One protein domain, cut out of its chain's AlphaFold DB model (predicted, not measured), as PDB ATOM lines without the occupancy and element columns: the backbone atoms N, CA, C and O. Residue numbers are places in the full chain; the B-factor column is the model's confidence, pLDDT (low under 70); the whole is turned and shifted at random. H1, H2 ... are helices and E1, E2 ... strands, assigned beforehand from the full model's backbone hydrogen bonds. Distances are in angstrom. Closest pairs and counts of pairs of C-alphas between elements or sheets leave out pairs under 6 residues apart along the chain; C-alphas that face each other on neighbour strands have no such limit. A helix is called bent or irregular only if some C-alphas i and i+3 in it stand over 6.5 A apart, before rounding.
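AT A GLANCE: This is residues 49 to 207 of the 1046 residues of an uncharacterized protein of Gilliamella sp. Lep-s5 (UniProt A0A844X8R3). A strongly twisted sheet of four strands curls round the short helix H5 on one face, while the longer H6 crosses the other face. H4 packs on E1 on the same face as H5, giving three layers, helices on both faces of a sheet, and a helical hairpin of H1 and H2 reaches out beyond H3 and H5 as an arm off the sheet. The 159 printed residues hold six named helices and four named strands, in the order E1 H1 H2 H3 E2 H4 H5 E3 H6 E4. The sheet runs E2 E1 E4 E3, antiparallel throughout, and the class is mixed. The whole is compact, with a radius of gyration of the C-alphas of 15.9 A and spans of 44 by 37 by 28 A.

HOW THE PARTS SIT: Inner strands E1, residues 49 to 55, and E4, residues 199 to 206, are antiparallel neighbours at 157 degrees, with N 53 and O 201 2.8 A apart, within hydrogen-bond range. Edge strand E2, residues 113 to 117, pairs with E1 through N 54 and O 115, 2.9 A; edge strand E3, residues 167 to 171, pairs with E4 through N 204 and O 169, 2.8 A. H5, residues 146 to 153, is on the sheet, its closest C-alpha pair with E3 being Ser 151 and Glu 167, 6.2 A. H4, residues 119 to 125, is on the sheet, its closest C-alpha pair with E1 being Leu 51 and Glu 119, 6.5 A. H6, residues 175 to 188, runs across the strands at a height over the sheet of 9.1 A, at 87 degrees to E4 on the local plane; the closest C-alphas are Gln 178 and Val 200, 6.1 A. H3, residues 107 to 110, only grazes the sheet and touches H5, with C-alphas 109 and 147 closest at 6.4 A. H2, residues 76 to 94, is close to H5 but not clearly touching, with C-alphas 92 and 149 closest at 7.4 A. H1, residues 67 to 72, and H2 form a hairpin, a shallow tilt of 29 degrees, opposite ways; H2 touches H1 with residues 79 to 83 alone, and C-alphas 70 and 79 are closest at 6.1 A. Every O i to N i+4 pair is within hydrogen-bond range in H2, H4, H5 and H6; H3 is too short for one, and H1 has 0 of 2, with 1 of 3 O i to N i+3 pairs.

IN THESE COORDINATES: E1 spans 19.3 A from C-alpha 49 at (-21.861, 16.266, 26.203). H2 spans 26.7 A, H6 20.4 A, and E4 23.2 A to C-alpha 206 at (-18.456, 19.854, 21.772). H1 is irregular: C-alphas 68 and 71 are 7.6 A apart.

THE WHOLE: The C-alphas farthest apart, Ile 74 and Gly 127, are 47.0 A apart. The printed part has no cut; the links E1 to H1, H2 to H3, H4 to H5 and H5 to E3 are long. Mean pLDDT of the printed part is 79.9, with residues 129 to 142 and 157 to 162 among those under 70.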
ATOM      1  N   SER A  49     -21.254  16.533  24.898       87.44
ATOM      2  CA  SER A  49     -21.861  16.266  26.203       87.44
ATOM      3  C   SER A  49     -22.515  17.516  26.781       87.44
ATOM      4  O   SER A  49     -22.072  18.639  26.528       87.44
ATOM      5  N   TYR A  50     -23.579  17.305  27.554       89.62
ATOM      6  CA  TYR A  50     -24.318  18.356  28.240       89.62
ATOM      7  C   TYR A  50     -24.196  18.173  29.751       89.62
ATOM      8  O   TYR A  50     -24.536  17.109  30.274       89.62
ATOM      9  N   LEU A  51     -23.757  19.223  30.447       90.50
ATOM     10  CA  LEU A  51     -23.736  19.262  31.910       90.50
ATOM     11  C   LEU A  51     -24.746  20.293  32.421       90.50
ATOM     12  O   LEU A  51     -24.881  21.388  31.864       90.50
ATOM     13  N   PHE A  52     -25.437  19.945  33.502       91.25
ATOM     14  CA  PHE A  52     -26.393  20.819  34.178       91.25
ATOM     15  C   PHE A  52     -25.725  21.424  35.406       91.25
ATOM     16  O   PHE A  52     -25.420  20.705  36.353       91.25
ATOM     17  N   LEU A  53     -25.489  22.735  35.376       90.88
ATOM     18  CA  LEU A  53     -24.777  23.480  36.409       90.88
ATOM     19  C   LEU A  53     -25.785  24.172  37.320       90.88
ATOM     20  O   LEU A  53     -26.527  25.054  36.877       90.88
ATOM     21  N   PHE A  54     -25.783  23.810  38.597       89.88
ATOM     22  CA  PHE A  54     -26.651  24.401  39.606       89.88
ATOM     23  C   PHE A  54     -25.854  25.359  40.491       89.88
ATOM     24  O   PHE A  54     -24.775  25.019  40.988       89.88
ATOM     25  N   TYR A  55     -26.375  26.574  40.671       90.25
ATOM     26  CA  TYR A  55     -25.671  27.645  41.373       90.25
ATOM     27  C   TYR A  55     -26.608  28.581  42.148       90.25
ATOM     28  O   TYR A  55     -27.834  28.497  42.049       90.25
ATOM     29  N   ASN A  56     -25.998  29.463  42.941       89.25
ATOM     30  CA  ASN A  56     -26.651  30.574  43.623       89.25
ATOM     31  C   ASN A  56     -26.287  31.881  42.909       89.25
ATOM     32  O   ASN A  56     -25.115  32.252  42.845       89.25
ATOM     33  N   SER A  57     -27.278  32.586  42.371       87.12
ATOM     34  CA  SER A  57     -27.084  33.821  41.605       87.12
ATOM     35  C   SER A  57     -26.379  34.919  42.405       87.12
ATOM     36  O   SER A  57     -25.605  35.692  41.836       87.12
ATOM     37  N   ALA A  58     -26.573  34.945  43.727       85.44
ATOM     38  CA  ALA A  58     -25.931  35.904  44.616       85.44
ATOM     39  C   ALA A  58     -24.407  35.715  44.710       85.44
ATOM     40  O   ALA A  58     -23.727  36.640  45.158       85.44
ATOM     41  N   ASP A  59     -23.889  34.543  44.313       84.62
ATOM     42  CA  ASP A  59     -22.481  34.130  44.387       84.62
ATOM     43  C   ASP A  59     -21.665  34.362  43.112       84.62
ATOM     44  O   ASP A  59     -20.448  34.171  43.109       84.62
ATOM     45  N   ASN A  60     -22.302  34.859  42.056       87.75
ATOM     46  CA  ASN A  60     -21.650  35.102  40.776       87.75
ATOM     47  C   ASN A  60     -20.743  36.348  40.787       87.75
ATOM     48  O   ASN A  60     -20.892  37.265  41.601       87.75
ATOM     49  N   TYR A  61     -19.805  36.392  39.840       86.56
ATOM     50  CA  TYR A  61     -18.956  37.557  39.602       86.56
ATOM     51  C   TYR A  61     -19.781  38.738  39.066       86.56
ATOM     52  O   TYR A  61     -20.520  38.607  38.089       86.56
ATOM     53  N   ASP A  62     -19.637  39.911  39.685       83.88
ATOM     54  CA  ASP A  62     -20.357  41.125  39.311       83.88
ATOM     55  C   ASP A  62     -19.552  41.908  38.268       83.88
ATOM     56  O   ASP A  62     -18.641  42.674  38.584       83.88
ATOM     57  N   SER A  63     -19.924  41.728  36.999       79.88
ATOM     58  CA  SER A  63     -19.262  42.377  35.858       79.88
ATOM     59  C   SER A  63     -19.341  43.911  35.871       79.88
ATOM     60  O   SER A  63     -18.652  44.550  35.077       79.88
ATOM     61  N   SER A  64     -20.172  44.521  36.726       79.12
ATOM     62  CA  SER A  64     -20.228  45.983  36.862       79.12
ATOM     63  C   SER A  64     -19.019  46.564  37.604       79.12
ATOM     64  O   SER A  64     -18.736  47.758  37.486       79.12
ATOM     65  N   ILE A  65     -18.288  45.724  38.339       79.75
ATOM     66  CA  ILE A  65     -17.118  46.106  39.121       79.75
ATOM     67  C   ILE A  65     -15.865  45.922  38.268       79.75
ATOM     68  O   ILE A  65     -15.570  44.823  37.800       79.75
ATOM     69  N   LYS A  66     -15.084  46.991  38.094       79.44
ATOM     70  CA  LYS A  66     -13.806  46.895  37.382       79.44
ATOM     71  C   LYS A  66     -12.747  46.216  38.251       79.44
ATOM     72  O   LYS A  66     -12.669  46.468  39.452       79.44
ATOM     73  N   GLU A  67     -11.909  45.379  37.638       78.88
ATOM     74  CA  GLU A  67     -10.879  44.600  38.346       78.88
ATOM     75  C   GLU A  67      -9.896  45.470  39.150       78.88
ATOM     76  O   GLU A  67      -9.449  45.070  40.221       78.88
ATOM     77  N   ASP A  68      -9.590  46.676  38.670       78.62
ATOM     78  CA  ASP A  68      -8.708  47.660  39.309       78.62
ATOM     79  C   ASP A  68      -9.373  48.447  40.455       78.62
ATOM     80  O   ASP A  68      -8.701  49.170  41.190       78.62
ATOM     81  N   GLU A  69     -10.685  48.291  40.648       81.62
ATOM     82  CA  GLU A  69     -11.465  48.982  41.680       81.62
ATOM     83  C   GLU A  69     -11.881  48.057  42.841       81.62
ATOM     84  O   GLU A  69     -12.533  48.506  43.786       81.62
ATOM     85  N   ILE A  70     -11.471  46.783  42.830       79.56
ATOM     86  CA  ILE A  70     -11.894  45.770  43.818       79.56
ATOM     87  C   ILE A  70     -11.490  46.124  45.250       79.56
ATOM     88  O   ILE A  70     -12.278  45.934  46.177       79.56
ATOM     89  N   ASP A  71     -10.307  46.705  45.445       76.19
ATOM     90  CA  ASP A  71      -9.829  47.097  46.777       76.19
ATOM     91  C   ASP A  71     -10.672  48.219  47.410       76.19
ATOM     92  O   ASP A  71     -10.607  48.434  48.622       76.19
ATOM     93  N   ARG A  72     -11.502  48.909  46.611       81.50
ATOM     94  CA  ARG A  72     -12.407  49.983  47.053       81.50
ATOM     95  C   ARG A  72     -13.797  49.479  47.465       81.50
ATOM     96  O   ARG A  72     -14.610  50.277  47.928       81.50
ATOM     97  N   ILE A  73     -14.087  48.182  47.316       83.25
ATOM     98  CA  ILE A  73     -15.356  47.579  47.744       83.25
ATOM     99  C   ILE A  73     -15.403  47.516  49.279       83.25
ATOM    100  O   ILE A  73     -14.550  46.893  49.907       83.25
ATOM    101  N   ILE A  74     -16.433  48.132  49.869       81.25
ATOM    102  CA  ILE A  74     -16.646  48.176  51.329       81.25
ATOM    103  C   ILE A  74     -17.134  46.822  51.875       81.25
ATOM    104  O   ILE A  74     -16.767  46.436  52.981       81.25
ATOM    105  N   ASP A  75     -17.945  46.086  51.108       84.12
ATOM    106  CA  ASP A  75     -18.411  44.746  51.484       84.12
ATOM    107  C   ASP A  75     -17.266  43.726  51.369       84.12
ATOM    108  O   ASP A  75     -16.876  43.312  50.272       84.12
ATOM    109  N   GLU A  76     -16.738  43.303  52.518       82.88
ATOM    110  CA  GLU A  76     -15.625  42.355  52.594       82.88
ATOM    111  C   GLU A  76     -15.932  41.013  51.925       82.88
ATOM    112  O   GLU A  76     -15.052  40.433  51.286       82.88
ATOM    113  N   SER A  77     -17.176  40.535  52.017       79.50
ATOM    114  CA  SER A  77     -17.589  39.262  51.425       79.50
ATOM    115  C   SER A  77     -17.630  39.346  49.898       79.50
ATOM    116  O   SER A  77     -17.197  38.424  49.199       79.50
ATOM    117  N   LYS A  78     -18.097  40.481  49.362       83.12
ATOM    118  CA  LYS A  78     -18.141  40.745  47.919       83.12
ATOM    119  C   LYS A  78     -16.733  40.956  47.358       83.12
ATOM    120  O   LYS A  78     -16.416  40.402  46.301       83.12
ATOM    121  N   ARG A  79     -15.874  41.674  48.093       83.38
ATOM    122  CA  ARG A  79     -14.454  41.885  47.765       83.38
ATOM    123  C   ARG A  79     -13.677  40.571  47.714       83.38
ATOM    124  O   ARG A  79     -12.996  40.302  46.726       83.38
ATOM    125  N   LEU A  80     -13.812  39.730  48.743       83.94
ATOM    126  CA  LEU A  80     -13.133  38.433  48.822       83.94
ATOM    127  C   LEU A  80     -13.523  37.516  47.653       83.94
ATOM    128  O   LEU A  80     -12.663  36.876  47.051       83.94
ATOM    129  N   ARG A  81     -14.809  37.499  47.290       84.31
ATOM    130  CA  ARG A  81     -15.336  36.702  46.174       84.31
ATOM    131  C   ARG A  81     -14.762  37.141  44.829       84.31
ATOM    132  O   ARG A  81     -14.255  36.305  44.086       84.31
ATOM    133  N   HIS A  82     -14.742  38.446  44.551       85.50
ATOM    134  CA  HIS A  82     -14.155  38.990  43.318       85.50
ATOM    135  C   HIS A  82     -12.652  38.720  43.226       85.50
ATOM    136  O   HIS A  82     -12.167  38.277  42.184       85.50
ATOM    137  N   SER A  83     -11.924  38.919  44.329       84.69
ATOM    138  CA  SER A  83     -10.502  38.575  44.409       84.69
ATOM    139  C   SER A  83     -10.270  37.082  44.148       84.69
ATOM    140  O   SER A  83      -9.355  36.718  43.414       84.69
ATOM    141  N   THR A  84     -11.142  36.209  44.663       85.94
ATOM    142  CA  THR A  84     -11.058  34.757  44.438       85.94
ATOM    143  C   THR A  84     -11.242  34.398  42.962       85.94
ATOM    144  O   THR A  84     -10.407  33.670  42.424       85.94
ATOM    145  N   TYR A  85     -12.250  34.953  42.277       87.50
ATOM    146  CA  TYR A  85     -12.425  34.771  40.827       87.50
ATOM    147  C   TYR A  85     -11.174  35.172  40.042       87.50
ATOM    148  O   TYR A  85     -10.697  34.403  39.213       87.50
ATOM    149  N   ILE A  86     -10.606  36.343  40.338       87.19
ATOM    150  CA  ILE A  86      -9.406  36.841  39.651       87.19
ATOM    151  C   ILE A  86      -8.192  35.963  39.939       87.19
ATOM    152  O   ILE A  86      -7.435  35.650  39.024       87.19
ATOM    153  N   ASN A  87      -8.006  35.525  41.184       85.88
ATOM    154  CA  ASN A  87      -6.897  34.649  41.550       85.88
ATOM    155  C   ASN A  87      -6.980  33.308  40.813       85.88
ATOM    156  O   ASN A  87      -5.980  32.864  40.249       85.88
ATOM    157  N   TYR A  88      -8.169  32.702  40.739       84.88
ATOM    158  CA  TYR A  88      -8.382  31.491  39.941       84.88
ATOM    159  C   TYR A  88      -8.182  31.748  38.445       84.88
ATOM    160  O   TYR A  88      -7.533  30.955  37.769       84.88
ATOM    161  N   ASN A  89      -8.662  32.877  37.927       87.44
ATOM    162  CA  ASN A  89      -8.478  33.258  36.532       87.44
ATOM    163  C   ASN A  89      -6.997  33.408  36.162       87.44
ATOM    164  O   ASN A  89      -6.545  32.888  35.143       87.44
ATOM    165  N   ASN A  90      -6.229  34.078  37.022       85.50
ATOM    166  CA  ASN A  90      -4.791  34.272  36.874       85.50
ATOM    167  C   ASN A  90      -4.029  32.951  36.986       85.50
ATOM    168  O   ASN A  90      -3.091  32.722  36.224       85.50
ATOM    169  N   TYR A  91      -4.466  32.074  37.891       82.88
ATOM    170  CA  TYR A  91      -3.939  30.723  38.000       82.88
ATOM    171  C   TYR A  91      -4.133  29.947  36.692       82.88
ATOM    172  O   TYR A  91      -3.163  29.415  36.165       82.88
ATOM    173  N   LEU A  92      -5.338  29.953  36.109       80.88
ATOM    174  CA  LEU A  92      -5.597  29.311  34.814       80.88
ATOM    175  C   LEU A  92      -4.783  29.972  33.682       80.88
ATOM    176  O   LEU A  92      -4.152  29.273  32.896       80.88
ATOM    177  N   ASN A  93      -4.716  31.308  33.643       84.38
ATOM    178  CA  ASN A  93      -3.960  32.084  32.645       84.38
ATOM    179  C   ASN A  93      -2.454  31.783  32.628       84.38
ATOM    180  O   ASN A  93      -1.791  32.021  31.616       84.38
ATOM    181  N   TYR A  94      -1.886  31.287  33.731       78.12
ATOM    182  CA  TYR A  94      -0.483  30.877  33.768       78.12
ATOM    183  C   TYR A  94      -0.201  29.712  32.805       78.12
ATOM    184  O   TYR A  94       0.883  29.636  32.230       78.12
ATOM    185  N   PHE A  95      -1.190  28.844  32.589       67.94
ATOM    186  CA  PHE A  95      -1.061  27.621  31.801       67.94
ATOM    187  C   PHE A  95      -1.676  27.727  30.397       67.94
ATOM    188  O   PHE A  95      -1.655  26.748  29.652       67.94
ATOM    189  N   THR A  96      -2.199  28.897  30.011       71.81
ATOM    190  CA  THR A  96      -2.802  29.135  28.690       71.81
ATOM    191  C   THR A  96      -2.045  30.194  27.899       71.81
ATOM    192  O   THR A  96      -1.567  31.187  28.449       71.81
ATOM    193  N   THR A  97      -1.987  30.028  26.576       65.31
ATOM    194  CA  THR A  97      -1.443  31.041  25.657       65.31
ATOM    195  C   THR A  97      -2.392  32.226  25.455       65.31
ATOM    196  O   THR A  97      -1.928  33.339  25.223       65.31
ATOM    197  N   ASP A  98      -3.704  32.013  25.605       71.00
ATOM    198  CA  ASP A  98      -4.750  33.038  25.505       71.00
ATOM    199  C   ASP A  98      -5.143  33.550  26.903       71.00
ATOM    200  O   ASP A  98      -5.985  32.966  27.589       71.00
ATOM    201  N   ARG A  99      -4.452  34.596  27.374       81.12
ATOM    202  CA  ARG A  99      -4.679  35.194  28.698       81.12
ATOM    203  C   ARG A  99      -5.801  36.220  28.626       81.12
ATOM    204  O   ARG A  99      -5.638  37.243  27.969       81.12
ATOM    205  N   LYS A 100      -6.881  35.973  29.365       84.19
ATOM    206  CA  LYS A 100      -8.063  36.845  29.419       84.19
ATOM    207  C   LYS A 100      -8.315  37.372  30.823       84.19
ATOM    208  O   LYS A 100      -8.041  36.680  31.807       84.19
ATOM    209  N   LYS A 101      -8.835  38.590  30.922       86.19
ATOM    210  CA  LYS A 101      -9.394  39.166  32.154       86.19
ATOM    211  C   LYS A 101     -10.793  38.606  32.419       86.19
ATOM    212  O   LYS A 101     -11.463  38.165  31.490       86.19
ATOM    213  N   MET A 102     -11.281  38.681  33.660       86.94
ATOM    214  CA  MET A 102     -12.638  38.229  34.021       86.94
ATOM    215  C   MET A 102     -13.731  38.923  33.205       86.94
ATOM    216  O   MET A 102     -14.734  38.302  32.861       86.94
ATOM    217  N   SER A 103     -13.525  40.191  32.847       83.31
ATOM    218  CA  SER A 103     -14.457  40.955  32.005       83.31
ATOM    219  C   SER A 103     -14.572  40.434  30.566       83.31
ATOM    220  O   SER A 103     -15.602  40.647  29.933       83.31
ATOM    221  N   GLU A 104     -13.557  39.728  30.065       84.19
ATOM    222  CA  GLU A 104     -13.497  39.178  28.702       84.19
ATOM    223  C   GLU A 104     -14.084  37.758  28.611       84.19
ATOM    224  O   GLU A 104     -14.186  37.193  27.521       84.19
ATOM    225  N   HIS A 105     -14.458  37.170  29.750       85.81
ATOM    226  CA  HIS A 105     -15.066  35.846  29.828       85.81
ATOM    227  C   HIS A 105     -16.591  35.889  29.651       85.81
ATOM    228  O   HIS A 105     -17.250  36.892  29.937       85.81
ATOM    229  N   ASN A 106     -17.159  34.768  29.198       85.75
ATOM    230  CA  ASN A 106     -18.604  34.603  29.047       85.75
ATOM    231  C   ASN A 106     -19.298  34.516  30.415       85.75
ATOM    232  O   ASN A 106     -18.688  34.141  31.414       85.75
ATOM    233  N   GLU A 107     -20.606  34.780  30.456       85.06
ATOM    234  CA  GLU A 107     -21.386  34.730  31.703       85.06
ATOM    235  C   GLU A 107     -21.356  33.358  32.387       85.06
ATOM    236  O   GLU A 107     -21.412  33.277  33.608       85.06
ATOM    237  N   ILE A 108     -21.224  32.270  31.628       87.88
ATOM    238  CA  ILE A 108     -21.081  30.920  32.187       87.88
ATOM    239  C   ILE A 108     -19.787  30.722  32.997       87.88
ATOM    240  O   ILE A 108     -19.773  29.951  33.947       87.88
ATOM    241  N   ASP A 109     -18.715  31.446  32.678       87.94
ATOM    242  CA  ASP A 109     -17.437  31.371  33.404       87.94
ATOM    243  C   ASP A 109     -17.432  32.231  34.675       87.94
ATOM    244  O   ASP A 109     -16.534  32.125  35.516       87.94
ATOM    245  N   LYS A 110     -18.454  33.078  34.818       89.25
ATOM    246  CA  LYS A 110     -18.658  34.010  35.927       89.25
ATOM    247  C   LYS A 110     -19.585  33.457  37.007       89.25
ATOM    248  O   LYS A 110     -19.838  34.157  37.985       89.25
ATOM    249  N   ILE A 111     -20.081  32.227  36.857       89.06
ATOM    250  CA  ILE A 111     -20.927  31.577  37.865       89.06
ATOM    251  C   ILE A 111     -20.099  30.776  38.864       89.06
ATOM    252  O   ILE A 111     -19.004  30.304  38.546       89.06
ATOM    253  N   GLN A 112     -20.601  30.654  40.091       87.44
ATOM    254  CA  GLN A 112     -20.009  29.791  41.108       87.44
ATOM    255  C   GLN A 112     -20.816  28.494  41.160       87.44
ATOM    256  O   GLN A 112     -21.928  28.472  41.680       87.44
ATOM    257  N   VAL A 113     -20.271  27.413  40.608       86.56
ATOM    258  CA  VAL A 113     -20.980  26.130  40.521       86.56
ATOM    259  C   VAL A 113     -20.994  25.447  41.887       86.56
ATOM    260  O   VAL A 113     -19.949  25.309  42.524       86.56
ATOM    261  N   PHE A 114     -22.177  25.027  42.336       82.38
ATOM    262  CA  PHE A 114     -22.367  24.314  43.604       82.38
ATOM    263  C   PHE A 114     -22.643  22.825  43.409       82.38
ATOM    264  O   PHE A 114     -22.242  22.029  44.257       82.38
ATOM    265  N   ASP A 115     -23.313  22.455  42.316       83.06
ATOM    266  CA  ASP A 115     -23.591  21.062  41.973       83.06
ATOM    267  C   ASP A 115     -23.702  20.871  40.454       83.06
ATOM    268  O   ASP A 115     -24.049  21.814  39.731       83.06
ATOM    269  N   VAL A 116     -23.404  19.660  39.975       84.75
ATOM    270  CA  VAL A 116     -23.377  19.319  38.545       84.75
ATOM    271  C   VAL A 116     -23.979  17.942  38.303       84.75
ATOM    272  O   VAL A 116     -23.536  16.964  38.892       84.75
ATOM    273  N   ILE A 117     -24.938  17.851  37.379       85.38
ATOM    274  CA  ILE A 117     -25.477  16.565  36.903       85.38
ATOM    275  C   ILE A 117     -24.953  16.271  35.495       85.38
ATOM    276  O   ILE A 117     -24.996  17.145  34.621       85.38
ATOM    277  N   GLY A 118     -24.497  15.032  35.276       81.50
ATOM    278  CA  GLY A 118     -23.936  14.554  34.007       81.50
ATOM    279  C   GLY A 118     -22.408  14.463  33.989       81.50
ATOM    280  O   GLY A 118     -21.850  13.912  33.042       81.50
ATOM    281  N   GLU A 119     -21.726  14.965  35.022       82.00
ATOM    282  CA  GLU A 119     -20.265  14.864  35.137       82.00
ATOM    283  C   GLU A 119     -19.827  13.409  35.351       82.00
ATOM    284  O   GLU A 119     -18.901  12.956  34.684       82.00
ATOM    285  N   GLU A 120     -20.516  12.656  36.218       77.00
ATOM    286  CA  GLU A 120     -20.224  11.237  36.469       77.00
ATOM    287  C   GLU A 120     -20.476  10.391  35.217       77.00
ATOM    288  O   GLU A 120     -19.662   9.544  34.843       77.00
ATOM    289  N   LEU A 121     -21.576  10.673  34.515       77.94
ATOM    290  CA  LEU A 121     -21.928  10.009  33.264       77.94
ATOM    291  C   LEU A 121     -20.865  10.268  32.184       77.94
ATOM    292  O   LEU A 121     -20.411   9.327  31.531       77.94
ATOM    293  N   LEU A 122     -20.403  11.515  32.055       82.94
ATOM    294  CA  LEU A 122     -19.309  11.870  31.153       82.94
ATOM    295  C   LEU A 122     -17.977  11.225  31.576       82.94
ATOM    296  O   LEU A 122     -17.248  10.720  30.725       82.94
ATOM    297  N   ALA A 123     -17.663  11.191  32.873       79.00
ATOM    298  CA  ALA A 123     -16.465  10.540  33.402       79.00
ATOM    299  C   ALA A 123     -16.454   9.039  33.087       79.00
ATOM    300  O   ALA A 123     -15.454   8.523  32.585       79.00
ATOM    301  N   LYS A 124     -17.589   8.356  33.282       77.12
ATOM    302  CA  LYS A 124     -17.779   6.943  32.931       77.12
ATOM    303  C   LYS A 124     -17.594   6.709  31.430       77.12
ATOM    304  O   LYS A 124     -16.895   5.776  31.044       77.12
ATOM    305  N   GLN A 125     -18.154   7.580  30.587       77.81
ATOM    306  CA  GLN A 125     -18.002   7.518  29.126       77.81
ATOM    307  C   GLN A 125     -16.563   7.772  28.647       77.81
ATOM    308  O   GLN A 125     -16.164   7.245  27.611       77.81
ATOM    309  N   LEU A 126     -15.787   8.562  29.393       77.75
ATOM    310  CA  LEU A 126     -14.372   8.833  29.126       77.75
ATOM    311  C   LEU A 126     -13.418   7.866  29.852       77.75
ATOM    312  O   LEU A 126     -12.204   8.024  29.750       77.75
ATOM    313  N   GLY A 127     -13.940   6.857  30.561       73.25
ATOM    314  CA  GLY A 127     -13.136   5.850  31.260       73.25
ATOM    315  C   GLY A 127     -12.351   6.391  32.462       73.25
ATOM    316  O   GLY A 127     -11.292   5.862  32.793       73.25
ATOM    317  N   VAL A 128     -12.840   7.454  33.104       74.56
ATOM    318  CA  VAL A 128     -12.225   8.069  34.288       74.56
ATOM    319  C   VAL A 128     -12.778   7.409  35.553       74.56
ATOM    320  O   VAL A 128     -13.990   7.363  35.756       74.56
ATOM    321  N   GLU A 129     -11.898   6.897  36.417       65.88
ATOM    322  CA  GLU A 129     -12.316   6.227  37.654       65.88
ATOM    323  C   GLU A 129     -12.971   7.210  38.639       65.88
ATOM    324  O   GLU A 129     -12.410   8.290  38.856       65.88
ATOM    325  N   PRO A 130     -14.075   6.841  39.319       58.50
ATOM    326  CA  PRO A 130     -14.792   7.730  40.239       58.50
ATOM    327  C   PRO A 130     -13.908   8.354  41.328       58.50
ATOM    328  O   PRO A 130     -14.076   9.518  41.681       58.50
ATOM    329  N   GLU A 131     -12.919   7.625  41.850       56.12
ATOM    330  CA  GLU A 131     -11.981   8.123  42.873       56.12
ATOM    331  C   GLU A 131     -11.013   9.200  42.351       56.12
ATOM    332  O   GLU A 131     -10.474   9.996  43.122       56.12
ATOM    333  N   SER A 132     -10.814   9.245  41.031       54.84
ATOM    334  CA  SER A 132      -9.960  10.216  40.340       54.84
ATOM    335  C   SER A 132     -10.712  11.465  39.857       54.84
ATOM    336  O   SER A 132     -10.073  12.453  39.475       54.84
ATOM    337  N   THR A 133     -12.050  11.433  39.919       52.53
ATOM    338  CA  THR A 133     -12.938  12.550  39.564       52.53
ATOM    339  C   THR A 133     -13.112  13.541  40.718       52.53
ATOM    340  O   THR A 133     -12.971  13.204  41.897       52.53
ATOM    341  N   PHE A 134     -13.459  14.787  40.392       54.72
ATOM    342  CA  PHE A 134     -13.717  15.842  41.382       54.72
ATOM    343  C   PHE A 134     -14.938  15.578  42.279       54.72
ATOM    344  O   PHE A 134     -15.049  16.183  43.347       54.72
ATOM    345  N   TRP A 135     -15.808  14.640  41.904       50.56
ATOM    346  CA  TRP A 135     -17.020  14.284  42.644       50.56
ATOM    347  C   TRP A 135     -16.735  13.776  44.067       50.56
ATOM    348  O   TRP A 135     -17.336  14.245  45.036       50.56
ATOM    349  N   ASN A 136     -15.746  12.888  44.226       45.41
ATOM    350  CA  ASN A 136     -15.425  12.272  45.522       45.41
ATOM    351  C   ASN A 136     -14.703  13.212  46.499       45.41
ATOM    352  O   ASN A 136     -14.757  13.031  47.718       45.41
ATOM    353  N   LYS A 137     -14.075  14.272  45.987       45.78
ATOM    354  CA  LYS A 137     -13.547  15.375  46.791       45.78
ATOM    355  C   LYS A 137     -14.315  16.633  46.441       45.78
ATOM    356  O   LYS A 137     -13.695  17.514  45.869       45.78
ATOM    357  N   LYS A 138     -15.616  16.659  46.780       46.56
ATOM    358  CA  LYS A 138     -16.563  17.793  46.738       46.56
ATOM    359  C   LYS A 138     -16.146  18.911  45.776       46.56
ATOM    360  O   LYS A 138     -15.144  19.576  46.014       46.56
ATOM    361  N   VAL A 139     -17.036  19.263  44.851       47.66
ATOM    362  CA  VAL A 139     -17.125  20.564  44.151       47.66
ATOM    363  C   VAL A 139     -16.353  21.717  44.854       47.66
ATOM    364  O   VAL A 139     -15.536  22.364  44.209       47.66
ATOM    365  N   ALA A 140     -16.462  21.846  46.189       42.84
ATOM    366  CA  ALA A 140     -15.632  22.586  47.168       42.84
ATOM    367  C   ALA A 140     -14.237  23.147  46.791       42.84
ATOM    368  O   ALA A 140     -13.917  24.226  47.286       42.84
ATOM    369  N   ASN A 141     -13.393  22.494  45.986       47.69
ATOM    370  CA  ASN A 141     -12.078  23.065  45.634       47.69
ATOM    371  C   ASN A 141     -12.056  23.840  44.301       47.69
ATOM    372  O   ASN A 141     -11.042  24.463  43.994       47.69
ATOM    373  N   CYS A 142     -13.124  23.792  43.488       59.38
ATOM    374  CA  CYS A 142     -13.087  24.258  42.092       59.38
ATOM    375  C   CYS A 142     -14.389  24.933  41.606       59.38
ATOM    376  O   CYS A 142     -14.672  24.901  40.412       59.38
ATOM    377  N   ASN A 143     -15.177  25.540  42.500       77.00
ATOM    378  CA  ASN A 143     -16.479  26.153  42.163       77.00
ATOM    379  C   ASN A 143     -16.381  27.326  41.168       77.00
ATOM    380  O   ASN A 143     -17.356  27.663  40.498       77.00
ATOM    381  N   TYR A 144     -15.221  27.980  41.114       82.94
ATOM    382  CA  TYR A 144     -14.964  29.165  40.299       82.94
ATOM    383  C   TYR A 144     -14.387  28.762  38.941       82.94
ATOM    384  O   TYR A 144     -13.489  27.921  38.887       82.94
ATOM    385  N   LEU A 145     -14.851  29.398  37.856       84.50
ATOM    386  CA  LEU A 145     -14.367  29.143  36.487       84.50
ATOM    387  C   LEU A 145     -14.452  27.654  36.094       84.50
ATOM    388  O   LEU A 145     -13.586  27.131  35.389       84.50
ATOM    389  N   TYR A 146     -15.494  26.969  36.571       86.62
ATOM    390  CA  TYR A 146     -15.641  25.516  36.479       86.62
ATOM    391  C   TYR A 146     -15.567  25.001  35.031       86.62
ATOM    392  O   TYR A 146     -14.736  24.146  34.722       86.62
ATOM    393  N   CYS A 147     -16.356  25.568  34.109       88.00
ATOM    394  CA  CYS A 147     -16.352  25.151  32.700       88.00
ATOM    395  C   CYS A 147     -14.999  25.393  32.026       88.00
ATOM    396  O   CYS A 147     -14.469  24.497  31.369       88.00
ATOM    397  N   ARG A 148     -14.400  26.569  32.252       85.50
ATOM    398  CA  ARG A 148     -13.059  26.899  31.755       85.50
ATOM    399  C   ARG A 148     -12.003  25.923  32.267       85.50
ATOM    400  O   ARG A 148     -11.111  25.526  31.524       85.50
ATOM    401  N   ARG A 149     -12.095  25.506  33.529       82.25
ATOM    402  CA  ARG A 149     -11.186  24.512  34.099       82.25
ATOM    403  C   ARG A 149     -11.342  23.161  33.407       82.25
ATOM    404  O   ARG A 149     -10.330  22.608  32.991       82.25
ATOM    405  N   LEU A 150     -12.566  22.654  33.253       85.19
ATOM    406  CA  LEU A 150     -12.812  21.388  32.551       85.19
ATOM    407  C   LEU A 150     -12.325  21.438  31.096       85.19
ATOM    408  O   LEU A 150     -11.694  20.498  30.613       85.19
ATOM    409  N   SER A 151     -12.549  22.565  30.423       85.31
ATOM    410  CA  SER A 151     -12.057  22.835  29.071       85.31
ATOM    411  C   SER A 151     -10.537  22.703  28.949       85.31
ATOM    412  O   SER A 151     -10.058  22.165  27.954       85.31
ATOM    413  N   LEU A 152      -9.783  23.130  29.970       81.00
ATOM    414  CA  LEU A 152      -8.317  23.135  29.968       81.00
ATOM    415  C   LEU A 152      -7.685  21.861  30.553       81.00
ATOM    416  O   LEU A 152      -6.674  21.386  30.036       81.00
ATOM    417  N   TYR A 153      -8.264  21.308  31.620       77.62
ATOM    418  CA  TYR A 153      -7.653  20.252  32.441       77.62
ATOM    419  C   TYR A 153      -8.418  18.927  32.448       77.62
ATOM    420  O   TYR A 153      -7.875  17.922  32.902       77.62
ATOM    421  N   GLY A 154      -9.651  18.900  31.945       81.50
ATOM    422  CA  GLY A 154     -10.486  17.706  31.967       81.50
ATOM    423  C   GLY A 154     -11.089  17.434  33.345       81.50
ATOM    424  O   GLY A 154     -11.177  18.320  34.196       81.50
ATOM    425  N   LEU A 155     -11.518  16.189  33.553       78.12
ATOM    426  CA  LEU A 155     -12.275  15.736  34.729       78.12
ATOM    427  C   LEU A 155     -11.397  15.277  35.910       78.12
ATOM    428  O   LEU A 155     -11.915  14.889  36.954       78.12
ATOM    429  N   GLU A 156     -10.069  15.290  35.759       70.25
ATOM    430  CA  GLU A 156      -9.138  14.721  36.743       70.25
ATOM    431  C   GLU A 156      -8.539  15.773  37.681       70.25
ATOM    432  O   GLU A 156      -8.215  16.894  37.288       70.25
ATOM    433  N   ILE A 157      -8.289  15.374  38.931       61.38
ATOM    434  CA  ILE A 157      -7.705  16.244  39.968       61.38
ATOM    435  C   ILE A 157      -6.244  16.640  39.659       61.38
ATOM    436  O   ILE A 157      -5.778  17.696  40.096       61.38
ATOM    437  N   ASN A 158      -5.513  15.826  38.889       58.34
ATOM    438  CA  ASN A 158      -4.092  16.030  38.604       58.34
ATOM    439  C   ASN A 158      -3.858  17.003  37.433       58.34
ATOM    440  O   ASN A 158      -3.973  16.638  36.267       58.34
ATOM    441  N   LEU A 159      -3.396  18.213  37.760       53.06
ATOM    442  CA  LEU A 159      -3.108  19.337  36.848       53.06
ATOM    443  C   LEU A 159      -1.957  19.112  35.839       53.06
ATOM    444  O   LEU A 159      -1.624  20.018  35.079       53.06
ATOM    445  N   LEU A 160      -1.311  17.942  35.846       47.88
ATOM    446  CA  LEU A 160      -0.118  17.655  35.035       47.88
ATOM    447  C   LEU A 160      -0.435  17.072  33.646       47.88
ATOM    448  O   LEU A 160       0.461  16.993  32.810       47.88
ATOM    449  N   GLY A 161      -1.683  16.675  33.376       54.97
ATOM    450  CA  GLY A 161      -2.109  16.205  32.056       54.97
ATOM    451  C   GLY A 161      -2.963  17.251  31.347       54.97
ATOM    452  O   GLY A 161      -4.042  17.577  31.828       54.97
ATOM    453  N   GLN A 162      -2.522  17.757  30.193       61.09
ATOM    454  CA  GLN A 162      -3.350  18.579  29.297       61.09
ATOM    455  C   GLN A 162      -4.435  17.707  28.627       61.09
ATOM    456  O   GLN A 162      -4.348  17.404  27.440       61.09
ATOM    457  N   ARG A 163      -5.434  17.256  29.398       73.88
ATOM    458  CA  ARG A 163      -6.570  16.431  28.933       73.88
ATOM    459  C   ARG A 163      -7.883  17.213  28.927       73.88
ATOM    460  O   ARG A 163      -8.929  16.700  29.314       73.88
ATOM    461  N   GLY A 164      -7.803  18.485  28.555       82.75
ATOM    462  CA  GLY A 164      -8.945  19.386  28.502       82.75
ATOM    463  C   GLY A 164     -10.090  18.856  27.640       82.75
ATOM    464  O   GLY A 164      -9.850  18.298  26.570       82.75
ATOM    465  N   LEU A 165     -11.333  19.074  28.083       85.06
ATOM    466  CA  LEU A 165     -12.534  18.727  27.310       85.06
ATOM    467  C   LEU A 165     -12.693  19.579  26.037       85.06
ATOM    468  O   LEU A 165     -13.565  19.300  25.225       85.06
ATOM    469  N   GLY A 166     -11.864  20.606  25.834       83.06
ATOM    470  CA  GLY A 166     -11.923  21.437  24.636       83.06
ATOM    471  C   GLY A 166     -12.997  22.518  24.731       83.06
ATOM    472  O   GLY A 166     -13.161  23.150  25.773       83.06
ATOM    473  N   GLU A 167     -13.677  22.801  23.625       85.88
ATOM    474  CA  GLU A 167     -14.570  23.955  23.516       85.88
ATOM    475  C   GLU A 167     -15.951  23.693  24.141       85.88
ATOM    476  O   GLU A 167     -16.479  22.580  24.120       85.88
ATOM    477  N   TYR A 168     -16.551  24.748  24.696       91.25
ATOM    478  CA  TYR A 168     -17.879  24.700  25.299       91.25
ATOM    479  C   TYR A 168     -18.673  25.972  25.014       91.25
ATOM    480  O   TYR A 168     -18.116  27.029  24.712       91.25
ATOM    481  N   LYS A 169     -19.998  25.862  25.106       91.12
ATOM    482  CA  LYS A 169     -20.934  26.985  25.000       91.12
ATOM    483  C   LYS A 169     -22.121  26.798  25.939       91.12
ATOM    484  O   LYS A 169     -22.445  25.681  26.331       91.12
ATOM    485  N   GLU A 170     -22.773  27.899  26.278       91.25
ATOM    486  CA  GLU A 170     -24.046  27.873  26.993       91.25
ATOM    487  C   GLU A 170     -25.174  27.427  26.047       91.25
ATOM    488  O   GLU A 170     -25.181  27.777  24.864       91.25
ATOM    489  N   HIS A 171     -26.102  26.620  26.563       88.88
ATOM    490  CA  HIS A 171     -27.352  26.272  25.892       88.88
ATOM    491  C   HIS A 171     -28.470  27.164  26.427       88.88
ATOM    492  O   HIS A 171     -28.738  27.171  27.631       88.88
ATOM    493  N   ASP A 172     -29.111  27.907  25.529       87.25
ATOM    494  CA  ASP A 172     -30.152  28.865  25.888       87.25
ATOM    495  C   ASP A 172     -31.395  28.145  26.437       87.25
ATOM    496  O   ASP A 172     -31.957  27.257  25.792       87.25
ATOM    497  N   LEU A 173     -31.844  28.555  27.624       88.75
ATOM    498  CA  LEU A 173     -33.048  28.044  28.279       88.75
ATOM    499  C   LEU A 173     -34.096  29.148  28.413       88.75
ATOM    500  O   LEU A 173     -33.759  30.290  28.733       88.75
ATOM    501  N   THR A 174     -35.375  28.806  28.250       89.94
ATOM    502  CA  THR A 174     -36.462  29.722  28.622       89.94
ATOM    503  C   THR A 174     -36.627  29.789  30.149       89.94
ATOM    504  O   THR A 174     -36.256  28.839  30.852       89.94
ATOM    505  N   PRO A 175     -37.212  30.871  30.697       89.88
ATOM    506  CA  PRO A 175     -37.489  30.975  32.133       89.88
ATOM    507  C   PRO A 175     -38.325  29.806  32.674       89.88
ATOM    508  O   PRO A 175     -38.089  29.327  33.784       89.88
ATOM    509  N   GLU A 176     -39.270  29.299  31.879       87.19
ATOM    510  CA  GLU A 176     -40.090  28.141  32.238       87.19
ATOM    511  C   GLU A 176     -39.246  26.864  32.340       87.19
ATOM    512  O   GLU A 176     -39.394  26.105  33.299       87.19
ATOM    513  N   GLN A 177     -38.323  26.640  31.397       90.06
ATOM    514  CA  GLN A 177     -37.413  25.491  31.435       90.06
ATOM    515  C   GLN A 177     -36.483  25.555  32.651       90.06
ATOM    516  O   GLN A 177     -36.294  24.548  33.330       90.06
ATOM    517  N   GLN A 178     -35.948  26.736  32.976       91.06
ATOM    518  CA  GLN A 178     -35.108  26.926  34.164       91.06
ATOM    519  C   GLN A 178     -35.858  26.565  35.455       91.06
ATOM    520  O   GLN A 178     -35.319  25.842  36.296       91.06
ATOM    521  N   GLN A 179     -37.118  26.996  35.595       90.38
ATOM    522  CA  GLN A 179     -37.950  26.645  36.752       90.38
ATOM    523  C   GLN A 179     -38.230  25.139  36.838       90.38
ATOM    524  O   GLN A 179     -38.145  24.565  37.927       90.38
ATOM    525  N   GLN A 180     -38.525  24.486  35.709       89.69
ATOM    526  CA  GLN A 180     -38.775  23.042  35.665       89.69
ATOM    527  C   GLN A 180     -37.530  22.224  36.038       89.69
ATOM    528  O   GLN A 180     -37.621  21.311  36.859       89.69
ATOM    529  N   LEU A 181     -36.359  22.584  35.499       91.12
ATOM    530  CA  LEU A 181     -35.081  21.940  35.823       91.12
ATOM    531  C   LEU A 181     -34.738  22.084  37.315       91.12
ATOM    532  O   LEU A 181     -34.363  21.105  37.963       91.12
ATOM    533  N   LEU A 182     -34.919  23.282  37.887       90.56
ATOM    534  CA  LEU A 182     -34.688  23.540  39.313       90.56
ATOM    535  C   LEU A 182     -35.628  22.736  40.216       90.56
ATOM    536  O   LEU A 182     -35.192  22.208  41.243       90.56
ATOM    537  N   ALA A 183     -36.908  22.633  39.850       88.62
ATOM    538  CA  ALA A 183     -37.881  21.847  40.602       88.62
ATOM    539  C   ALA A 183     -37.521  20.353  40.592       88.62
ATOM    540  O   ALA A 183     -37.511  19.719  41.651       88.62
ATOM    541  N   LEU A 184     -37.162  19.811  39.422       88.75
ATOM    542  CA  LEU A 184     -36.765  18.410  39.275       88.75
ATOM    543  C   LEU A 184     -35.482  18.094  40.060       88.75
ATOM    544  O   LEU A 184     -35.411  17.068  40.742       88.75
ATOM    545  N   TYR A 185     -34.497  18.993  40.020       87.38
ATOM    546  CA  TYR A 185     -33.273  18.880  40.810       87.38
ATOM    547  C   TYR A 185     -33.567  18.852  42.317       87.38
ATOM    548  O   TYR A 185     -33.147  17.928  43.011       87.38
ATOM    549  N   LYS A 186     -34.351  19.811  42.831       87.56
ATOM    550  CA  LYS A 186     -34.692  19.892  44.266       87.56
ATOM    551  C   LYS A 186     -35.523  18.702  44.754       87.56
ATOM    552  O   LYS A 186     -35.414  18.319  45.919       87.56
ATOM    553  N   MET A 187     -36.343  18.110  43.886       84.81
ATOM    554  CA  MET A 187     -37.128  16.915  44.209       84.81
ATOM    555  C   MET A 187     -36.240  15.678  44.405       84.81
ATOM    556  O   MET A 187     -36.465  14.915  45.350       84.81
ATOM    557  N   ASN A 188     -35.233  15.503  43.543       82.06
ATOM    558  CA  ASN A 188     -34.334  14.347  43.564       82.06
ATOM    559  C   ASN A 188     -33.155  14.511  44.541       82.06
ATOM    560  O   ASN A 188     -32.706  13.523  45.116       82.06
ATOM    561  N   ASN A 189     -32.717  15.746  44.813       76.81
ATOM    562  CA  ASN A 189     -31.590  16.050  45.698       76.81
ATOM    563  C   ASN A 189     -32.040  16.798  46.964       76.81
ATOM    564  O   ASN A 189     -32.140  18.026  47.004       76.81
ATOM    565  N   LYS A 190     -32.265  16.052  48.054       71.75
ATOM    566  CA  LYS A 190     -32.683  16.584  49.371       71.75
ATOM    567  C   LYS A 190     -31.504  16.906  50.302       71.75
ATOM    568  O   LYS A 190     -31.561  16.639  51.503       71.75
ATOM    569  N   THR A 191     -30.411  17.442  49.766       69.62
ATOM    570  CA  THR A 191     -29.242  17.840  50.565       69.62
ATOM    571  C   THR A 191     -29.427  19.238  51.167       69.62
ATOM    572  O   THR A 191     -30.315  19.995  50.783       69.62
ATOM    573  N   TRP A 192     -28.594  19.622  52.140       68.75
ATOM    574  CA  TRP A 192     -28.630  20.987  52.687       68.75
ATOM    575  C   TRP A 192     -28.211  22.043  51.648       68.75
ATOM    576  O   TRP A 192     -28.695  23.170  51.719       68.75
ATOM    577  N   MET A 193     -27.372  21.675  50.667       66.12
ATOM    578  CA  MET A 193     -26.925  22.568  49.589       66.12
ATOM    579  C   MET A 193     -28.038  22.895  48.587       66.12
ATOM    580  O   MET A 193     -28.110  24.031  48.125       66.12
ATOM    581  N   SER A 194     -28.971  21.973  48.320       74.94
ATOM    582  CA  SER A 194     -30.068  22.224  47.371       74.94
ATOM    583  C   SER A 194     -31.040  23.327  47.814       74.94
ATOM    584  O   SER A 194     -31.783  23.862  46.991       74.94
ATOM    585  N   LYS A 195     -30.992  23.737  49.093       77.50
ATOM    586  CA  LYS A 195     -31.734  24.894  49.623       77.50
ATOM    587  C   LYS A 195     -31.176  26.244  49.163       77.50
ATOM    588  O   LYS A 195     -31.944  27.197  49.093       77.50
ATOM    589  N   TYR A 196     -29.877  26.317  48.875       80.31
ATOM    590  CA  TYR A 196     -29.180  27.552  48.495       80.31
ATOM    591  C   TYR A 196     -29.074  27.737  46.976       80.31
ATOM    592  O   TYR A 196     -28.713  28.810  46.514       80.31
ATOM    593  N   ILE A 197     -29.415  26.706  46.202       86.50
ATOM    594  CA  ILE A 197     -29.454  26.755  44.740       86.50
ATOM    595  C   ILE A 197     -30.743  27.457  44.293       86.50
ATOM    596  O   ILE A 197     -31.857  27.006  44.600       86.50
ATOM    597  N   ASP A 198     -30.595  28.547  43.546       90.25
ATOM    598  CA  ASP A 198     -31.700  29.341  42.998       90.25
ATOM    599  C   ASP A 198     -31.731  29.356  41.461       90.25
ATOM    600  O   ASP A 198     -32.749  29.738  40.890       90.25
ATOM    601  N   SER A 199     -30.657  28.902  40.807       91.56
ATOM    602  CA  SER A 199     -30.441  29.066  39.369       91.56
ATOM    603  C   SER A 199     -29.795  27.836  38.728       91.56
ATOM    604  O   SER A 199     -29.091  27.061  39.384       91.56
ATOM    605  N   VAL A 200     -30.034  27.658  37.425       92.69
ATOM    606  CA  VAL A 200     -29.481  26.564  36.614       92.69
ATOM    607  C   VAL A 200     -29.031  27.075  35.249       92.69
ATOM    608  O   VAL A 200     -29.723  27.872  34.614       92.69
ATOM    609  N   LYS A 201     -27.877  26.588  34.787       92.12
ATOM    610  CA  LYS A 201     -27.380  26.766  33.418       92.12
ATOM    611  C   LYS A 201     -27.033  25.416  32.808       92.12
ATOM    612  O   LYS A 201     -26.643  24.492  33.517       92.12
ATOM    613  N   VAL A 202     -27.161  25.311  31.490       91.38
ATOM    614  CA  VAL A 202     -26.776  24.111  30.741       91.38
ATOM    615  C   VAL A 202     -25.575  24.450  29.877       91.38
ATOM    616  O   VAL A 202     -25.587  25.437  29.142       91.38
ATOM    617  N   VAL A 203     -24.532  23.630  29.978       92.06
ATOM    618  CA  VAL A 203     -23.315  23.764  29.178       92.06
ATOM    619  C   VAL A 203     -23.207  22.620  28.195       92.06
ATOM    620  O   VAL A 203     -23.406  21.465  28.559       92.06
ATOM    621  N   HIS A 204     -22.870  22.953  26.957       91.94
ATOM    622  CA  HIS A 204     -22.607  22.010  25.880       91.94
ATOM    623  C   HIS A 204     -21.108  21.997  25.588       91.94
ATOM    624  O   HIS A 204     -20.581  22.973  25.050       91.94
ATOM    625  N   PHE A 205     -20.434  20.904  25.942       89.69
ATOM    626  CA  PHE A 205     -19.084  20.602  25.473       89.69
ATOM    627  C   PHE A 205     -19.180  19.903  24.119       89.69
ATOM    628  O   PHE A 205     -19.919  18.928  23.976       89.69
ATOM    629  N   TYR A 206     -18.437  20.390  23.130       85.56
ATOM    630  CA  TYR A 206     -18.456  19.854  21.772       85.56
ATOM    631  C   TYR A 206     -17.040  19.577  21.276       85.56
ATOM    632  O   TYR A 206     -16.076  20.181  21.738       85.56
ATOM    633  N   ASN A 207     -16.925  18.660  20.311       83.44
ATOM    634  CA  ASN A 207     -15.642  18.220  19.761       83.44
ATOM    635  C   ASN A 207     -14.742  17.532  20.809       83.44
ATOM    636  O   ASN A 207     -13.552  17.822  20.937       83.44
TER     637      ASN A 207